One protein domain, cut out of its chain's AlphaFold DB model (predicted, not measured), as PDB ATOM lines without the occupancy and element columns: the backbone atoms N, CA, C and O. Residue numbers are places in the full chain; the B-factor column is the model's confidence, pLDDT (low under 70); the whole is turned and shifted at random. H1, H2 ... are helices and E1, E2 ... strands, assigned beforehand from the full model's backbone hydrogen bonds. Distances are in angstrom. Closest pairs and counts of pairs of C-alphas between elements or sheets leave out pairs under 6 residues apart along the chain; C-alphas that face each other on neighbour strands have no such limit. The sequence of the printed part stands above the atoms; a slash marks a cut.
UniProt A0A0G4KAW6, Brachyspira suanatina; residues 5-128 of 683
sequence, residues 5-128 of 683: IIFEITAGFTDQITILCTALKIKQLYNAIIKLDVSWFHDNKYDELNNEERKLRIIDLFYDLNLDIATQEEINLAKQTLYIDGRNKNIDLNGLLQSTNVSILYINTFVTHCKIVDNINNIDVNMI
ATOM      1  N   ILE A   5      91.117  79.496 121.523       91.88
ATOM      2  CA  ILE A   5      91.061  80.008 122.890       91.88
ATOM      3  C   ILE A   5      89.626  80.410 123.191       91.88
ATOM      4  O   ILE A   5      89.053  81.249 122.497       91.88
ATOM      5  N   ILE A   6      89.067  79.807 124.236       95.38
ATOM      6  CA  ILE A   6      87.723  80.094 124.724       95.38
ATOM      7  C   ILE A   6      87.842  80.961 125.971       95.38
ATOM      8  O   ILE A   6      88.471  80.555 126.950       95.38
ATOM      9  N   PHE A   7      87.257  82.156 125.920       92.81
ATOM     10  CA  PHE A   7      87.152  83.052 127.068       92.81
ATOM     11  C   PHE A   7      85.773  82.941 127.686       92.81
ATOM     12  O   PHE A   7      84.769  83.177 127.019       92.81
ATOM     13  N   GLU A   8      85.741  82.635 128.970       93.38
ATOM     14  CA  GLU A   8      84.529  82.730 129.766       93.38
ATOM     15  C   GLU A   8      84.124  84.196 129.950       93.38
ATOM     16  O   GLU A   8      84.944  85.006 130.381       93.38
ATOM     17  N   ILE A   9      82.871  84.529 129.629       91.75
ATOM     18  CA  ILE A   9      82.268  85.840 129.873       91.75
ATOM     19  C   ILE A   9      81.232  85.694 130.982       91.75
ATOM     20  O   ILE A   9      80.252  84.967 130.834       91.75
ATOM     21  N   THR A  10      81.429  86.420 132.081       89.00
ATOM     22  CA  THR A  10      80.515  86.423 133.232       89.00
ATOM     23  C   THR A  10      80.307  87.840 133.763       89.00
ATOM     24  O   THR A  10      81.003  88.773 133.352       89.00
ATOM     25  N   ALA A  11      79.362  87.985 134.696       86.25
ATOM     26  CA  ALA A  11      79.171  89.169 135.527       86.25
ATOM     27  C   ALA A  11      78.816  90.463 134.754       86.25
ATOM     28  O   ALA A  11      78.133  90.440 133.722       86.25
ATOM     29  N   GLY A  12      79.156  91.620 135.331       88.00
ATOM     30  CA  GLY A  12      78.698  92.934 134.872       88.00
ATOM     31  C   GLY A  12      79.484  93.477 133.679       88.00
ATOM     32  O   GLY A  12      80.473  92.893 133.236       88.00
ATOM     33  N   PHE A  13      79.089  94.649 133.173       90.25
ATOM     34  CA  PHE A  13      79.726  95.249 131.991       90.25
ATOM     35  C   PHE A  13      81.247  95.433 132.120       90.25
ATOM     36  O   PHE A  13      81.977  95.249 131.146       90.25
ATOM     37  N   THR A  14      81.735  95.740 133.326       88.00
ATOM     38  CA  THR A  14      83.175  95.877 133.616       88.00
ATOM     39  C   THR A  14      83.952  94.608 133.289       88.00
ATOM     40  O   THR A  14      85.041  94.676 132.714       88.00
ATOM     41  N   ASP A  15      83.408  93.455 133.658       86.62
ATOM     42  CA  ASP A  15      84.061  92.166 133.464       86.62
ATOM     43  C   ASP A  15      84.026  91.813 131.980       86.62
ATOM     44  O   ASP A  15      85.071  91.563 131.378       86.62
ATOM     45  N   GLN A  16      82.857  91.963 131.353       91.62
ATOM     46  CA  GLN A  16      82.672  91.732 129.923       91.62
ATOM     47  C   GLN A  16      83.653  92.553 129.061       91.62
ATOM     48  O   GLN A  16      84.317  91.993 128.187       91.62
ATOM     49  N   ILE A  17      83.800  93.864 129.309       90.50
ATOM     50  CA  ILE A  17      84.698  94.720 128.510       90.50
ATOM     51  C   ILE A  17      86.181  94.422 128.774       90.50
ATOM     52  O   ILE A  17      87.000  94.466 127.852       90.50
ATOM     53  N   THR A  18      86.537  94.063 130.010       87.00
ATOM     54  CA  THR A  18      87.911  93.683 130.376       87.00
ATOM     55  C   THR A  18      88.308  92.374 129.688       87.00
ATOM     56  O   THR A  18      89.404  92.261 129.128       87.00
ATOM     57  N   ILE A  19      87.401  91.394 129.663       88.06
ATOM     58  CA  ILE A  19      87.638  90.119 128.985       88.06
ATOM     59  C   ILE A  19      87.732  90.326 127.477       88.06
ATOM     60  O   ILE A  19      88.670  89.823 126.860       88.06
ATOM     61  N   LEU A  20      86.848  91.141 126.896       90.44
ATOM     62  CA  LEU A  20      86.905  91.495 125.479       90.44
ATOM     63  C   LEU A  20      88.260  92.113 125.100       90.44
ATOM     64  O   LEU A  20      88.891  91.669 124.141       90.44
ATOM     65  N   CYS A  21      88.760  93.082 125.871       88.19
ATOM     66  CA  CYS A  21      90.072  93.684 125.610       88.19
ATOM     67  C   CYS A  21      91.209  92.661 125.711       88.19
ATOM     68  O   CYS A  21      92.107  92.646 124.866       88.19
ATOM     69  N   THR A  22      91.156  91.773 126.707       83.94
ATOM     70  CA  THR A  22      92.131  90.680 126.853       83.94
ATOM     71  C   THR A  22      92.134  89.777 125.620       83.94
ATOM     72  O   THR A  22      93.184  89.493 125.039       83.94
ATOM     73  N   ALA A  23      90.943  89.357 125.200       86.88
ATOM     74  CA  ALA A  23      90.721  88.470 124.076       86.88
ATOM     75  C   ALA A  23      91.224  89.082 122.757       86.88
ATOM     76  O   ALA A  23      91.968  88.433 122.019       86.88
ATOM     77  N   LEU A  24      90.903  90.354 122.493       87.50
ATOM     78  CA  LEU A  24      91.377  91.087 121.316       87.50
ATOM     79  C   LEU A  24      92.902  91.239 121.309       87.50
ATOM     80  O   LEU A  24      93.538  91.023 120.274       87.50
ATOM     81  N   LYS A  25      93.512  91.537 122.463       84.38
ATOM     82  CA  LYS A  25      94.971  91.648 122.564       84.38
ATOM     83  C   LYS A  25      95.664  90.321 122.273       84.38
ATOM     84  O   LYS A  25      96.647  90.290 121.535       84.38
ATOM     85  N   ILE A  26      95.145  89.220 122.812       81.88
ATOM     86  CA  ILE A  26      95.689  87.879 122.563       81.88
ATOM     87  C   ILE A  26      95.498  87.476 121.097       81.88
ATOM     88  O   ILE A  26      96.435  86.955 120.488       81.88
ATOM     89  N   LYS A  27      94.342  87.783 120.493       85.88
ATOM     90  CA  LYS A  27      94.101  87.590 119.054       85.88
ATOM     91  C   LYS A  27      95.159  88.305 118.212       85.88
ATOM     92  O   LYS A  27      95.719  87.694 117.303       85.88
ATOM     93  N   GLN A  28      95.469  89.562 118.550       83.25
ATOM     94  CA  GLN A  28      96.474  90.375 117.860       83.25
ATOM     95  C   GLN A  28      97.894  89.811 118.016       83.25
ATOM     96  O   GLN A  28      98.628  89.736 117.036       83.25
ATOM     97  N   LEU A  29      98.286  89.418 119.232       82.06
ATOM     98  CA  LEU A  29      99.655  88.982 119.529       82.06
ATOM     99  C   LEU A  29      99.975  87.568 119.022       82.06
ATOM    100  O   LEU A  29     101.106  87.313 118.618       82.06
ATOM    101  N   TYR A  30      99.003  86.653 119.050       81.62
ATOM    102  CA  TYR A  30      99.250  85.220 118.835       81.62
ATOM    103  C   TYR A  30      98.520  84.632 117.620       81.62
ATOM    104  O   TYR A  30      98.610  83.428 117.386       81.62
ATOM    105  N   ASN A  31      97.794  85.450 116.842       83.94
ATOM    106  CA  ASN A  31      97.000  85.010 115.683       83.94
ATOM    107  C   ASN A  31      96.083  83.808 116.014       83.94
ATOM    108  O   ASN A  31      95.944  82.862 115.231       83.94
ATOM    109  N   ALA A  32      95.495  83.832 117.212       87.12
ATOM    110  CA  ALA A  32      94.621  82.786 117.729       87.12
ATOM    111  C   ALA A  32      93.183  82.927 117.202       87.12
ATOM    112  O   ALA A  32      92.726  84.022 116.867       87.12
ATOM    113  N   ILE A  33      92.461  81.808 117.158       92.69
ATOM    114  CA  ILE A  33      91.006  81.774 116.999       92.69
ATOM    115  C   ILE A  33      90.414  81.985 118.389       92.69
ATOM    116  O   ILE A  33      90.706  81.223 119.308       92.69
ATOM    117  N   ILE A  34      89.610  83.032 118.538       92.56
ATOM    118  CA  ILE A  34      88.990  83.399 119.809       92.56
ATOM    119  C   ILE A  34      87.503  83.095 119.736       92.56
ATOM    120  O   ILE A  34      86.854  83.531 118.788       92.56
ATOM    121  N   LYS A  35      86.981  82.414 120.756       96.94
ATOM    122  CA  LYS A  35      85.544  82.239 120.975       96.94
ATOM    123  C   LYS A  35      85.153  82.612 122.404       96.94
ATOM    124  O   LYS A  35      85.990  82.571 123.306       96.94
ATOM    125  N   LEU A  36      83.894  82.982 122.602       95.94
ATOM    126  CA  LEU A  36      83.344  83.377 123.897       95.94
ATOM    127  C   LEU A  36      82.433  82.279 124.448       95.94
ATOM    128  O   LEU A  36      81.510  81.839 123.765       95.94
ATOM    129  N   ASP A  37      82.678  81.852 125.683       95.81
ATOM    130  CA  ASP A  37      81.727  81.066 126.465       95.81
ATOM    131  C   ASP A  37      80.794  82.039 127.199       95.81
ATOM    132  O   ASP A  37      81.224  82.792 128.073       95.81
ATOM    133  N   VAL A  38      79.522  82.040 126.799       94.94
ATOM    134  CA  VAL A  38      78.461  82.901 127.352       94.94
ATOM    135  C   VAL A  38      77.461  82.120 128.211       94.94
ATOM    136  O   VAL A  38      76.426  82.667 128.591       94.94
ATOM    137  N   SER A  39      77.764  80.854 128.533       93.50
ATOM    138  CA  SER A  39      76.882  79.952 129.296       93.50
ATOM    139  C   SER A  39      76.422  80.545 130.627       93.50
ATOM    140  O   SER A  39      75.271  80.369 131.022       93.50
ATOM    141  N   TRP A  40      77.263  81.361 131.267       92.00
ATOM    142  CA  TRP A  40      76.923  82.044 132.514       92.00
ATOM    143  C   TRP A  40      75.655  82.904 132.419       92.00
ATOM    144  O   TRP A  40      74.884  82.934 133.369       92.00
ATOM    145  N   PHE A  41      75.372  83.547 131.281       90.56
ATOM    146  CA  PHE A  41      74.151  84.354 131.116       90.56
ATOM    147  C   PHE A  41      72.888  83.515 130.893       90.56
ATOM    148  O   PHE A  41      71.779  84.038 131.005       90.56
ATOM    149  N   HIS A  42      73.037  82.227 130.584       87.44
ATOM    150  CA  HIS A  42      71.928  81.280 130.544       87.44
ATOM    151  C   HIS A  42      71.656  80.697 131.935       87.44
ATOM    152  O   HIS A  42      70.496  80.603 132.335       87.44
ATOM    153  N   ASP A  43      72.718  80.385 132.684       82.56
ATOM    154  CA  ASP A  43      72.623  79.651 133.950       82.56
ATOM    155  C   ASP A  43      72.513  80.559 135.190       82.56
ATOM    156  O   ASP A  43      71.855  80.203 136.164       82.56
ATOM    157  N   ASN A  44      73.153  81.734 135.176       76.81
ATOM    158  CA  ASN A  44      73.348  82.616 136.334       76.81
ATOM    159  C   ASN A  44      73.252  84.098 135.934       76.81
ATOM    160  O   ASN A  44      74.227  84.837 135.967       76.81
ATOM    161  N   LYS A  45      72.060  84.558 135.546       80.69
ATOM    162  CA  LYS A  45      71.863  85.904 134.976       80.69
ATOM    163  C   LYS A  45      71.679  87.048 135.982       80.69
ATOM    164  O   LYS A  45      71.343  88.148 135.559       80.69
ATOM    165  N   TYR A  46      71.837  86.824 137.281       83.50
ATOM    166  CA  TYR A  46      71.636  87.858 138.305       83.50
ATOM    167  C   TYR A  46      72.946  88.226 139.006       83.50
ATOM    168  O   TYR A  46      73.936  87.499 138.935       83.50
ATOM    169  N   ASP A  47      72.972  89.391 139.650       75.31
ATOM    170  CA  ASP A  47      74.029  89.745 140.591       75.31
ATOM    171  C   ASP A  47      74.038  88.806 141.810       75.31
ATOM    172  O   ASP A  47      73.111  88.035 142.042       75.31
ATOM    173  N   GLU A  48      75.100  88.859 142.614       70.12
ATOM    174  CA  GLU A  48      75.273  87.934 143.744       70.12
ATOM    175  C   GLU A  48      74.193  88.070 144.833       70.12
ATOM    176  O   GLU A  48      74.028  87.177 145.662       70.12
ATOM    177  N   LEU A  49      73.446  89.179 144.834       72.12
ATOM    178  CA  LEU A  49      72.310  89.407 145.725       72.12
ATOM    179  C   LEU A  49      70.962  88.990 145.107       72.12
ATOM    180  O   LEU A  49      69.939  89.122 145.774       72.12
ATOM    181  N   ASN A  50      70.948  88.488 143.866       76.94
ATOM    182  CA  ASN A  50      69.753  88.169 143.078       76.94
ATOM    183  C   ASN A  50      68.770  89.344 142.888       76.94
ATOM    184  O   ASN A  50      67.572  89.136 142.700       76.94
ATOM    185  N   ASN A  51      69.267  90.579 142.927       74.25
ATOM    186  CA  ASN A  51      68.482  91.806 142.818       74.25
ATOM    187  C   ASN A  51      68.473  92.382 141.397       74.25
ATOM    188  O   ASN A  51      67.462  92.936 140.970       74.25
ATOM    189  N   GLU A  52      69.583  92.274 140.663       77.44
ATOM    190  CA  GLU A  52      69.740  92.902 139.345       77.44
ATOM    191  C   GLU A  52      70.132  91.877 138.277       77.44
ATOM    192  O   GLU A  52      71.113  91.150 138.424       77.44
ATOM    193  N   GLU A  53      69.385  91.832 137.170       85.31
ATOM    194  CA  GLU A  53      69.727  90.999 136.013       85.31
ATOM    195  C   GLU A  53      70.946  91.580 135.273       85.31
ATOM    196  O   GLU A  53      70.951  92.737 134.845       85.31
ATOM    197  N   ARG A  54      71.982  90.762 135.086       87.19
ATOM    198  CA  ARG A  54      73.179  91.067 134.301       87.19
ATOM    199  C   ARG A  54      72.939  90.685 132.847       87.19
ATOM    200  O   ARG A  54      72.672  89.532 132.523       87.19
ATOM    201  N   LYS A  55      73.063  91.663 131.953       90.94
ATOM    202  CA  LYS A  55      72.841  91.479 130.513       90.94
ATOM    203  C   LYS A  55      74.171  91.315 129.790       90.94
ATOM    204  O   LYS A  55      75.119  92.050 130.063       90.94
ATOM    205  N   LEU A  56      74.233  90.399 128.830       93.12
ATOM    206  CA  LEU A  56      75.369  90.279 127.920       93.12
ATOM    207  C   LEU A  56      75.333  91.443 126.921       93.12
ATOM    208  O   LEU A  56      74.535  91.439 125.992       93.12
ATOM    209  N   ARG A  57      76.166  92.466 127.130       93.56
ATOM    210  CA  ARG A  57      76.130  93.717 126.350       93.56
ATOM    211  C   ARG A  57      77.165  93.767 125.234       93.56
ATOM    212  O   ARG A  57      76.948  94.436 124.229       93.56
ATOM    213  N   ILE A  58      78.304  93.097 125.404       93.44
ATOM    214  CA  ILE A  58      79.445  93.257 124.490       93.44
ATOM    215  C   ILE A  58      79.170  92.771 123.062       93.44
ATOM    216  O   ILE A  58      79.739  93.324 122.127       93.44
ATOM    217  N   ILE A  59      78.280  91.792 122.876       92.12
ATOM    218  CA  ILE A  59      77.912  91.297 121.541       92.12
ATOM    219  C   ILE A  59      77.138  92.375 120.771       92.12
ATOM    220  O   ILE A  59      77.478  92.683 119.631       92.12
ATOM    221  N   ASP A  60      76.157  92.999 121.423       91.50
ATOM    222  CA  ASP A  60      75.299  94.008 120.794       91.50
ATOM    223  C   ASP A  60      76.034  95.337 120.572       91.50
ATOM    224  O   ASP A  60      75.873  95.996 119.542       91.50
ATOM    225  N   LEU A  61      76.849  95.751 121.547       94.75
ATOM    226  CA  LEU A  61      77.553  97.033 121.502       94.75
ATOM    227  C   LEU A  61      78.694  97.029 120.477       94.75
ATOM    228  O   LEU A  61      78.894  98.027 119.780       94.75
ATOM    229  N   PHE A  62      79.413  95.910 120.356       93.75
ATOM    230  CA  PHE A  62      80.609  95.771 119.519       93.75
ATOM    231  C   PHE A  62      80.367  94.840 118.317       93.75
ATOM    232  O   PHE A  62      81.173  93.962 118.005       93.75
ATOM    233  N   TYR A  63      79.231  95.048 117.651       88.44
ATOM    234  CA  TYR A  63      78.646  94.181 116.621       88.44
ATOM    235  C   TYR A  63      79.547  93.849 115.417       88.44
ATOM    236  O   TYR A  63      79.371  92.803 114.799       88.44
ATOM    237  N   ASP A  64      80.502  94.708 115.054       91.19
ATOM    238  CA  ASP A  64      81.382  94.508 113.892       91.19
ATOM    239  C   ASP A  64      82.719  93.827 114.240       91.19
ATOM    240  O   ASP A  64      83.526  93.555 113.349       91.19
ATOM    241  N   LEU A  65      82.955  93.499 115.518       90.38
ATOM    242  CA  LEU A  65      84.137  92.744 115.946       90.38
ATOM    243  C   LEU A  65      84.060  91.249 115.596       90.38
ATOM    244  O   LEU A  65      85.065  90.549 115.758       90.38
ATOM    245  N   ASN A  66      82.907  90.773 115.102       85.12
ATOM    246  CA  ASN A  66      82.634  89.373 114.756       85.12
ATOM    247  C   ASN A  66      83.044  88.424 115.896       85.12
ATOM    248  O   ASN A  66      83.968  87.618 115.766       85.12
ATOM    249  N   LEU A  67      82.411  88.603 117.059       89.44
ATOM    250  CA  LEU A  67      82.672  87.805 118.254       89.44
ATOM    251  C   LEU A  67      81.974  86.445 118.136       89.44
ATOM    252  O   LEU A  67      80.757  86.354 118.278       89.44
ATOM    253  N   ASP A  68      82.751  85.395 117.890       94.19
ATOM    254  CA  ASP A  68      82.233  84.031 117.779       94.19
ATOM    255  C   ASP A  68      81.877  83.456 119.159       94.19
ATOM    256  O   ASP A  68      82.681  83.502 120.094       94.19
ATOM    257  N   ILE A  69      80.691  82.856 119.281       96.19
ATOM    258  CA  ILE A  69      80.264  82.129 120.486       96.19
ATOM    259  C   ILE A  69      80.744  80.674 120.391       96.19
ATOM    260  O   ILE A  69      80.637  80.034 119.342       96.19
ATOM    261  N   ALA A  70      81.300  80.149 121.484       97.19
ATOM    262  CA  ALA A  70      81.706  78.754 121.580       97.19
ATOM    263  C   ALA A  70      80.490  77.835 121.735       97.19
ATOM    264  O   ALA A  70      79.577  78.107 122.511       97.19
ATOM    265  N   THR A  71      80.495  76.716 121.014       96.88
ATOM    266  CA  THR A  71      79.504  75.654 121.219       96.88
ATOM    267  C   THR A  71      79.784  74.894 122.518       96.88
ATOM    268  O   THR A  71      80.913  74.876 123.011       96.88
ATOM    269  N   GLN A  72      78.777  74.202 123.059       95.62
ATOM    270  CA  GLN A  72      78.955  73.403 124.275       95.62
ATOM    271  C   GLN A  72      80.027  72.311 124.114       95.62
ATOM    272  O   GLN A  72      80.780  72.038 125.048       95.62
ATOM    273  N   GLU A  73      80.126  71.708 122.928       96.12
ATOM    274  CA  GLU A  73      81.159  70.716 122.610       96.12
ATOM    275  C   GLU A  73      82.565  71.328 122.668       96.12
ATOM    276  O   GLU A  73      83.459  70.759 123.295       96.12
ATOM    277  N   GLU A  74      82.750  72.520 122.093       96.12
ATOM    278  CA  GLU A  74      84.023  73.249 122.135       96.12
ATOM    279  C   GLU A  74      84.405  73.649 123.563       96.12
ATOM    280  O   GLU A  74      85.562  73.486 123.954       96.12
ATOM    281  N   ILE A  75      83.439  74.126 124.356       96.19
ATOM    282  CA  ILE A  75      83.635  74.475 125.769       96.19
ATOM    283  C   ILE A  75      84.106  73.250 126.557       96.19
ATOM    284  O   ILE A  75      85.113  73.317 127.266       96.19
ATOM    285  N   ASN A  76      83.406  72.121 126.414       95.25
ATOM    286  CA  ASN A  76      83.734  70.882 127.116       95.25
ATOM    287  C   ASN A  76      85.125  70.370 126.718       95.25
ATOM    288  O   ASN A  76      85.931  70.040 127.590       95.25
ATOM    289  N   LEU A  77      85.434  70.369 125.419       94.69
ATOM    290  CA  LEU A  77      86.736  69.957 124.901       94.69
ATOM    291  C   LEU A  77      87.868  70.852 125.426       94.69
ATOM    292  O   LEU A  77      88.909  70.350 125.854       94.69
ATOM    293  N   ALA A  78      87.675  72.173 125.435       93.44
ATOM    294  CA  ALA A  78      88.680  73.112 125.924       93.44
ATOM    295  C   ALA A  78      88.925  72.965 127.433       93.44
ATOM    296  O   ALA A  78      90.083  72.932 127.855       93.44
ATOM    297  N   LYS A  79      87.857  72.807 128.233       92.56
ATOM    298  CA  LYS A  79      87.946  72.550 129.684       92.56
ATOM    299  C   LYS A  79      88.691  71.245 129.989       92.56
ATOM    300  O   LYS A  79      89.466  71.210 130.940       92.56
ATOM    301  N   GLN A  80      88.494  70.200 129.180       92.06
ATOM    302  CA  GLN A  80      89.205  68.920 129.311       92.06
ATOM    303  C   GLN A  80      90.665  68.982 128.844       92.06
ATOM    304  O   GLN A  80      91.500  68.248 129.364       92.06
ATOM    305  N   THR A  81      90.977  69.843 127.868       88.75
ATOM    306  CA  THR A  81      92.328  69.959 127.298       88.75
ATOM    307  C   THR A  81      93.246  70.788 128.192       88.75
ATOM    308  O   THR A  81      94.275  70.296 128.653       88.75
ATOM    309  N   LEU A  82      92.900  72.057 128.423       87.06
ATOM    310  CA  LEU A  82      93.670  72.946 129.287       87.06
ATOM    311  C   LEU A  82      92.786  74.075 129.818       87.06
ATOM    312  O   LEU A  82      92.517  75.058 129.125       87.06
ATOM    313  N   TYR A  83      92.390  73.944 131.081       89.31
ATOM    314  CA  TYR A  83      91.641  74.948 131.825       89.31
ATOM    315  C   TYR A  83      92.580  75.844 132.639       89.31
ATOM    316  O   TYR A  83      93.354  75.369 133.472       89.31
ATOM    317  N   ILE A  84      92.497  77.151 132.406       83.81
ATOM    318  CA  ILE A  84      93.277  78.161 133.115       83.81
ATOM    319  C   ILE A  84      92.381  78.855 134.138       83.81
ATOM    320  O   ILE A  84      91.499  79.638 133.780       83.81
ATOM    321  N   ASP A  85      92.668  78.601 135.415       80.25
ATOM    322  CA  ASP A  85      92.038  79.298 136.531       80.25
ATOM    323  C   ASP A  85      92.847  80.520 136.957       80.25
ATOM    324  O   ASP A  85      93.916  80.410 137.558       80.25
ATOM    325  N   GLY A  86      92.312  81.706 136.707       66.50
ATOM    326  CA  GLY A  86      92.953  82.960 137.067       66.50
ATOM    327  C   GLY A  86      93.054  83.249 138.552       66.50
ATOM    328  O   GLY A  86      93.727  84.201 138.915       66.50
ATOM    329  N   ARG A  87      92.458  82.434 139.427       69.88
ATOM    330  CA  ARG A  87      92.710  82.524 140.873       69.88
ATOM    331  C   ARG A  87      94.123  82.060 141.246       69.88
ATOM    332  O   ARG A  87      94.610  82.385 142.327       69.88
ATOM    333  N   ASN A  88      94.801  81.329 140.360       67.00
ATOM    334  CA  ASN A  88      96.180  80.911 140.560       67.00
ATOM    335  C   ASN A  88      97.156  81.988 140.048       67.00
ATOM    336  O   ASN A  88      97.349  82.171 138.845       67.00
ATOM    337  N   LYS A  89      97.802  82.691 140.985       58.94
ATOM    338  CA  LYS A  89      98.703  83.825 140.707       58.94
ATOM    339  C   LYS A  89     100.003  83.442 139.980       58.94
ATOM    340  O   LYS A  89     100.666  84.323 139.446       58.94
ATOM    341  N   ASN A  90     100.349  82.153 139.905       64.19
ATOM    342  CA  ASN A  90     101.623  81.675 139.346       64.19
ATOM    343  C   ASN A  90     101.521  81.156 137.897       64.19
ATOM    344  O   ASN A  90     102.383  80.405 137.446       64.19
ATOM    345  N   ILE A  91     100.470  81.514 137.152       69.44
ATOM    346  CA  ILE A  91     100.280  81.023 135.778       69.44
ATOM    347  C   ILE A  91     101.075  81.858 134.762       69.44
ATOM    348  O   ILE A  91     100.720  83.007 134.461       69.44
ATOM    349  N   ASP A  92     102.064  81.233 134.117       71.75
ATOM    350  CA  ASP A  92     102.743  81.770 132.932       71.75
ATOM    351  C   ASP A  92     101.891  81.597 131.656       71.75
ATOM    352  O   ASP A  92     102.070  80.685 130.850       71.75
ATOM    353  N   LEU A  93     100.929  82.502 131.461       75.12
ATOM    354  CA  LEU A  93     100.088  82.501 130.253       75.12
ATOM    355  C   LEU A  93     100.901  82.796 128.992       75.12
ATOM    356  O   LEU A  93     100.544  82.284 127.940       75.12
ATOM    357  N   ASN A  94     101.979  83.580 129.072       74.38
ATOM    358  CA  ASN A  94     102.777  83.888 127.886       74.38
ATOM    359  C   ASN A  94     103.482  82.625 127.383       74.38
ATOM    360  O   ASN A  94     103.379  82.320 126.194       74.38
ATOM    361  N   GLY A  95     104.094  81.846 128.279       74.88
ATOM    362  CA  GLY A  95     104.655  80.535 127.952       74.88
ATOM    363  C   GLY A  95     103.608  79.565 127.393       74.88
ATOM    364  O   GLY A  95     103.848  78.905 126.381       74.88
ATOM    365  N   LEU A  96     102.399  79.527 127.970       76.25
ATOM    366  CA  LEU A  96     101.299  78.686 127.467       76.25
ATOM    367  C   LEU A  96     100.800  79.116 126.076       76.25
ATOM    368  O   LEU A  96     100.517  78.274 125.216       76.25
ATOM    369  N   LEU A  97     100.716  80.422 125.821       76.75
ATOM    370  CA  LEU A  97     100.327  80.969 124.520       76.75
ATOM    371  C   LEU A  97     101.412  80.741 123.456       76.75
ATOM    372  O   LEU A  97     101.066  80.510 122.301       76.75
ATOM    373  N   GLN A  98     102.693  80.714 123.836       78.06
ATOM    374  CA  GLN A  98     103.819  80.429 122.934       78.06
ATOM    375  C   GLN A  98     104.057  78.929 122.692       78.06
ATOM    376  O   GLN A  98     104.575  78.554 121.643       78.06
ATOM    377  N   SER A  99     103.661  78.059 123.626       77.06
ATOM    378  CA  SER A  99     103.893  76.612 123.534       77.06
ATOM    379  C   SER A  99     103.234  75.985 122.302       77.06
ATOM    380  O   SER A  99     102.028  76.111 122.098       77.06
ATOM    381  N   THR A 100     103.984  75.227 121.505       73.31
ATOM    382  CA  THR A 100     103.442  74.506 120.339       73.31
ATOM    383  C   THR A 100     102.589  73.293 120.714       73.31
ATOM    384  O   THR A 100     101.818  72.820 119.886       73.31
ATOM    385  N   ASN A 101     102.689  72.810 121.956       78.19
ATOM    386  CA  ASN A 101     102.015  71.591 122.424       78.19
ATOM    387  C   ASN A 101     100.567  71.824 122.875       78.19
ATOM    388  O   ASN A 101      99.869  70.876 123.216       78.19
ATOM    389  N   VAL A 102     100.112  73.079 122.891       78.69
ATOM    390  CA  VAL A 102      98.773  73.452 123.352       78.69
ATOM    391  C   VAL A 102      98.001  74.079 122.197       78.69
ATOM    392  O   VAL A 102      98.270  75.223 121.823       78.69
ATOM    393  N   SER A 103      97.048  73.335 121.638       86.44
ATOM    394  CA  SER A 103      96.204  73.769 120.517       86.44
ATOM    395  C   SER A 103      94.863  74.367 120.949       86.44
ATOM    396  O   SER A 103      94.321  75.189 120.212       86.44
ATOM    397  N   ILE A 104      94.345  73.994 122.125       91.62
ATOM    398  CA  ILE A 104      93.054  74.449 122.659       91.62
ATOM    399  C   ILE A 104      93.233  74.886 124.116       91.62
ATOM    400  O   ILE A 104      93.870  74.178 124.895       91.62
ATOM    401  N   LEU A 105      92.694  76.054 124.472       90.75
ATOM    402  CA  LEU A 105      92.752  76.615 125.822       90.75
ATOM    403  C   LEU A 105      91.380  77.134 126.254       90.75
ATOM    404  O   LEU A 105      90.691  77.787 125.472       90.75
ATOM    405  N   TYR A 106      91.036  76.918 127.519       92.69
ATOM    406  CA  TYR A 106      89.929  77.594 128.187       92.69
ATOM    407  C   TYR A 106      90.475  78.564 129.236       92.69
ATOM    408  O   TYR A 106      91.269  78.173 130.092       92.69
ATOM    409  N   ILE A 107      90.044  79.820 129.189       88.62
ATOM    410  CA  ILE A 107      90.471  80.887 130.096       88.62
ATOM    411  C   ILE A 107      89.253  81.371 130.876       88.62
ATOM    412  O   ILE A 107      88.316  81.911 130.289       88.62
ATOM    413  N   ASN A 108      89.276  81.190 132.199       88.00
ATOM    414  CA  ASN A 108      88.196  81.674 133.053       88.00
ATOM    415  C   ASN A 108      88.263  83.195 133.283       88.00
ATOM    416  O   ASN A 108      89.292  83.847 133.057       88.00
ATOM    417  N   THR A 109      87.168  83.751 133.801       79.94
ATOM    418  CA  THR A 109      87.007  85.200 134.010       79.94
ATOM    419  C   THR A 109      88.115  85.799 134.889       79.94
ATOM    420  O   THR A 109      88.648  86.876 134.603       79.94
ATOM    421  N   PHE A 110      88.556  85.078 135.925       72.94
ATOM    422  CA  PHE A 110      89.559  85.560 136.880       72.94
ATOM    423  C   PHE A 110      90.940  85.824 136.263       72.94
ATOM    424  O   PHE A 110      91.700  86.628 136.803       72.94
ATOM    425  N   VAL A 111      91.283  85.211 135.122       68.00
ATOM    426  CA  VAL A 111      92.602  85.428 134.489       68.00
ATOM    427  C   VAL A 111      92.734  86.877 134.033       68.00
ATOM    428  O   VAL A 111      93.803  87.480 134.131       68.00
ATOM    429  N   THR A 112      91.627  87.453 133.577       63.00
ATOM    430  CA  THR A 112      91.562  88.840 133.109       63.00
ATOM    431  C   THR A 112      91.700  89.824 134.270       63.00
ATOM    432  O   THR A 112      92.376  90.844 134.133       63.00
ATOM    433  N   HIS A 113      91.201  89.460 135.458       63.09
ATOM    434  CA  HIS A 113      91.473  90.188 136.693       63.09
ATOM    435  C   HIS A 113      92.958  90.184 137.046       63.09
ATOM    436  O   HIS A 113      93.515  91.252 137.236       63.09
ATOM    437  N   CYS A 114      93.630  89.037 137.063       54.75
ATOM    438  CA  CYS A 114      95.043  88.989 137.456       54.75
ATOM    439  C   CYS A 114      96.018  89.553 136.409       54.75
ATOM    440  O   CYS A 114      97.157  89.847 136.746       54.75
ATOM    441  N   LYS A 115      95.628  89.695 135.133       54.00
ATOM    442  CA  LYS A 115      96.565  90.107 134.063       54.00
ATOM    443  C   LYS A 115      96.334  91.482 133.493       54.00
ATOM    444  O   LYS A 115      97.322  92.132 133.164       54.00
ATOM    445  N   ILE A 116      95.082  91.925 133.396       49.03
ATOM    446  CA  ILE A 116      94.817  93.327 133.098       49.03
ATOM    447  C   ILE A 116      95.006  94.142 134.369       49.03
ATOM    448  O   ILE A 116      95.791  95.070 134.288       49.03
ATOM    449  N   VAL A 117      94.410  93.768 135.520       45.12
ATOM    450  CA  VAL A 117      94.394  94.617 136.737       45.12
ATOM    451  C   VAL A 117      95.774  94.799 137.385       45.12
ATOM    452  O   VAL A 117      96.101  95.906 137.817       45.12
ATOM    453  N   ASP A 118      96.615  93.762 137.394       45.94
ATOM    454  CA  ASP A 118      97.940  93.840 138.029       45.94
ATOM    455  C   ASP A 118      99.025  94.423 137.094       45.94
ATOM    456  O   ASP A 118     100.009  94.976 137.579       45.94
ATOM    457  N   ASN A 119      98.818  94.410 135.764       46.94
ATOM    458  CA  ASN A 119      99.699  95.060 134.770       46.94
ATOM    459  C   ASN A 119      99.121  96.377 134.199       46.94
ATOM    460  O   ASN A 119      99.621  96.868 133.181       46.94
ATOM    461  N   ILE A 120      98.088  96.952 134.838       44.44
ATOM    462  CA  ILE A 120      97.297  98.117 134.366       44.44
ATOM    463  C   ILE A 120      98.145  99.285 133.867       44.44
ATOM    464  O   ILE A 120      97.727  99.997 132.960       44.44
ATOM    465  N   ASN A 121      99.338  99.490 134.415       41.47
ATOM    466  CA  ASN A 121     100.136 100.663 134.073       41.47
ATOM    467  C   ASN A 121     100.779 100.596 132.673       41.47
ATOM    468  O   ASN A 121     101.271 101.617 132.209       41.47
ATOM    469  N   ASN A 122     100.755  99.442 131.987       51.06
ATOM    470  CA  ASN A 122     101.509  99.236 130.740       51.06
ATOM    471  C   ASN A 122     100.664  98.842 129.508       51.06
ATOM    472  O   ASN A 122     101.236  98.602 128.445       51.06
ATOM    473  N   ILE A 123      99.331  98.749 129.612       63.16
ATOM    474  CA  ILE A 123      98.458  98.416 128.469       63.16
ATOM    475  C   ILE A 123      97.559  99.607 128.138       63.16
ATOM    476  O   ILE A 123      96.661  99.943 128.906       63.16
ATOM    477  N   ASP A 124      97.750 100.197 126.956       75.50
ATOM    478  CA  ASP A 124      96.825 101.197 126.424       75.50
ATOM    479  C   ASP A 124      95.594 100.512 125.813       75.50
ATOM    480  O   ASP A 124      95.610 100.026 124.678       75.50
ATOM    481  N   VAL A 125      94.512 100.452 126.590       83.12
ATOM    482  CA  VAL A 125      93.236  99.860 126.159       83.12
ATOM    483  C   VAL A 125      92.607 100.605 124.979       83.12
ATOM    484  O   VAL A 125      91.891  99.983 124.197       83.12
ATOM    485  N   ASN A 126      92.928 101.888 124.779       85.00
ATOM    486  CA  ASN A 126      92.406 102.666 123.652       85.00
ATOM    487  C   ASN A 126      93.018 102.232 122.316       85.00
ATOM    488  O   ASN A 126      92.391 102.411 121.275       85.00
ATOM    489  N   MET A 127      94.208 101.619 122.330       85.94
ATOM    490  CA  MET A 127      94.791 100.992 121.139       85.94
ATOM    491  C   MET A 127      94.134  99.653 120.788       85.94
ATOM    492  O   MET A 127      94.283  99.172 119.666       85.94
ATOM    493  N   ILE A 128      93.450  99.022 121.746       87.88
ATOM    494  CA  ILE A 128      92.797  97.719 121.566       87.88
ATOM    495  C   ILE A 128      91.347  97.910 121.125       87.88
ATOM    496  O   ILE A 128      90.882  97.217 120.219       87.88
TER     497      ILE A 128
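AT A GLANCE: This is residues 5 to 128 of the 683 residues of a protein of Brachyspira suanatina (UniProt A0A0G4KAW6). Picture a small parallel sheet of three strands, E2, E1 and E3, with the long helix H1 running along one face and the shorter helix H4 crossing the other face, a slab between two helices. H6 packs crosswise on H1, the small helix H3 packs on H1 near its beginning, and H2 and H5 lie far out on opposite sides, with the long loop of residues 44 to 57 beyond H2. The 124 printed residues have six named helices and three named strands, in the order E1 H1 E2 H2 H3 H4 H5 E3 H6, and the class is mixed, helices and strands. The sheet's order is E2, E1, E3, all parallel. The whole is compact, with a radius of gyration of the C-alphas of 14.2 A and spans of 43 by 36 by 32 A.

IN THESE COORDINATES: Begin with the sheet: find C-alpha 5 at (91.061, 80.008, 122.890), where E1, residues 5 to 8, starts its 9.9 A. E2, residues 33 to 37, runs 13.3 A, and E3, residues 104 to 107, runs 10.2 A. The longest helix is H1, residues 13 to 30, which you can trace from C-alpha 13 at (79.726, 95.249, 131.991) over 25.6 A. H4, residues 72 to 81, measures 14.1 A, and H5, residues 93 to 98, measures 8.5 A. H2, residues 40 to 43, and H3, residues 58 to 61, are short, at 5.1 A and 5.2 A. H6, residues 109 to 117, runs 12.3 A to C-alpha 117 at (94.394, 94.617, 136.737).

HOW THE PARTS SIT: Look first at the inner strand E1. Beside E2 its directions differ by 23 degrees, and N 5 and O 33 are within hydrogen-bond range at 2.8 A. Beside E3 the angle is 24 degrees, and N 107 and O 6 are 2.8 A apart. Short pairings add residues 68 to 69, parallel to residues 35 to 36 of E2, and residues 83 to 84, parallel to residues 106 to 107 of E3. E1, H1 and E2 form a strand-helix-strand unit, two parallel neighbour strands joined through a helix, and its crossover is right-handed. H1 is on the sheet over E2 and E1 at a height of 9.5 A, along the strands, at 6 degrees to E1 on the local plane. H4 is on the opposite face at a height of 8.3 A, across the strands at 81 degrees to E3 on the local plane; these are three layers, helices on both faces of a sheet. H4 is over E3 and only just over E1, with 3 of its 10 C-alphas on that strand; its closest C-alphas to E3 are those of Ala 78 and Tyr 106, 5.2 A. With its residues 15 to 22 alone H1 touches H6, about perpendicular at 77 degrees, the closest C-alphas being those of Ile 19 and Thr 112, 5.8 A. With its residues 13 to 20 alone H1 touches H3, closest at the C-alphas of Gln 16 and Ile 58, 6.5 A. H1 and H5 are close but not clearly touching, Tyr 30 and Leu 97 having the closest C-alphas at 7.2 A. H5 and H6 only graze the sheet, with residues 93 to 97 and 109 to 112. H2 and H3 are not on it. Every O i to N i+4 pair is within hydrogen-bond range in H1, H4 and H5; H6 has 4 of 5, and H2 and H3 are too short for such a pair.

THE WHOLE: The farthest C-alphas, those of Asn 51 and Thr 100, are 45.0 A apart. The printed part has no cut. The links H2 to H3 and H4 to H5 are long. Look for low confidence, pLDDT under 70, at residues 86 to 91 and 111 to 123; the mean of the printed part is 82.4.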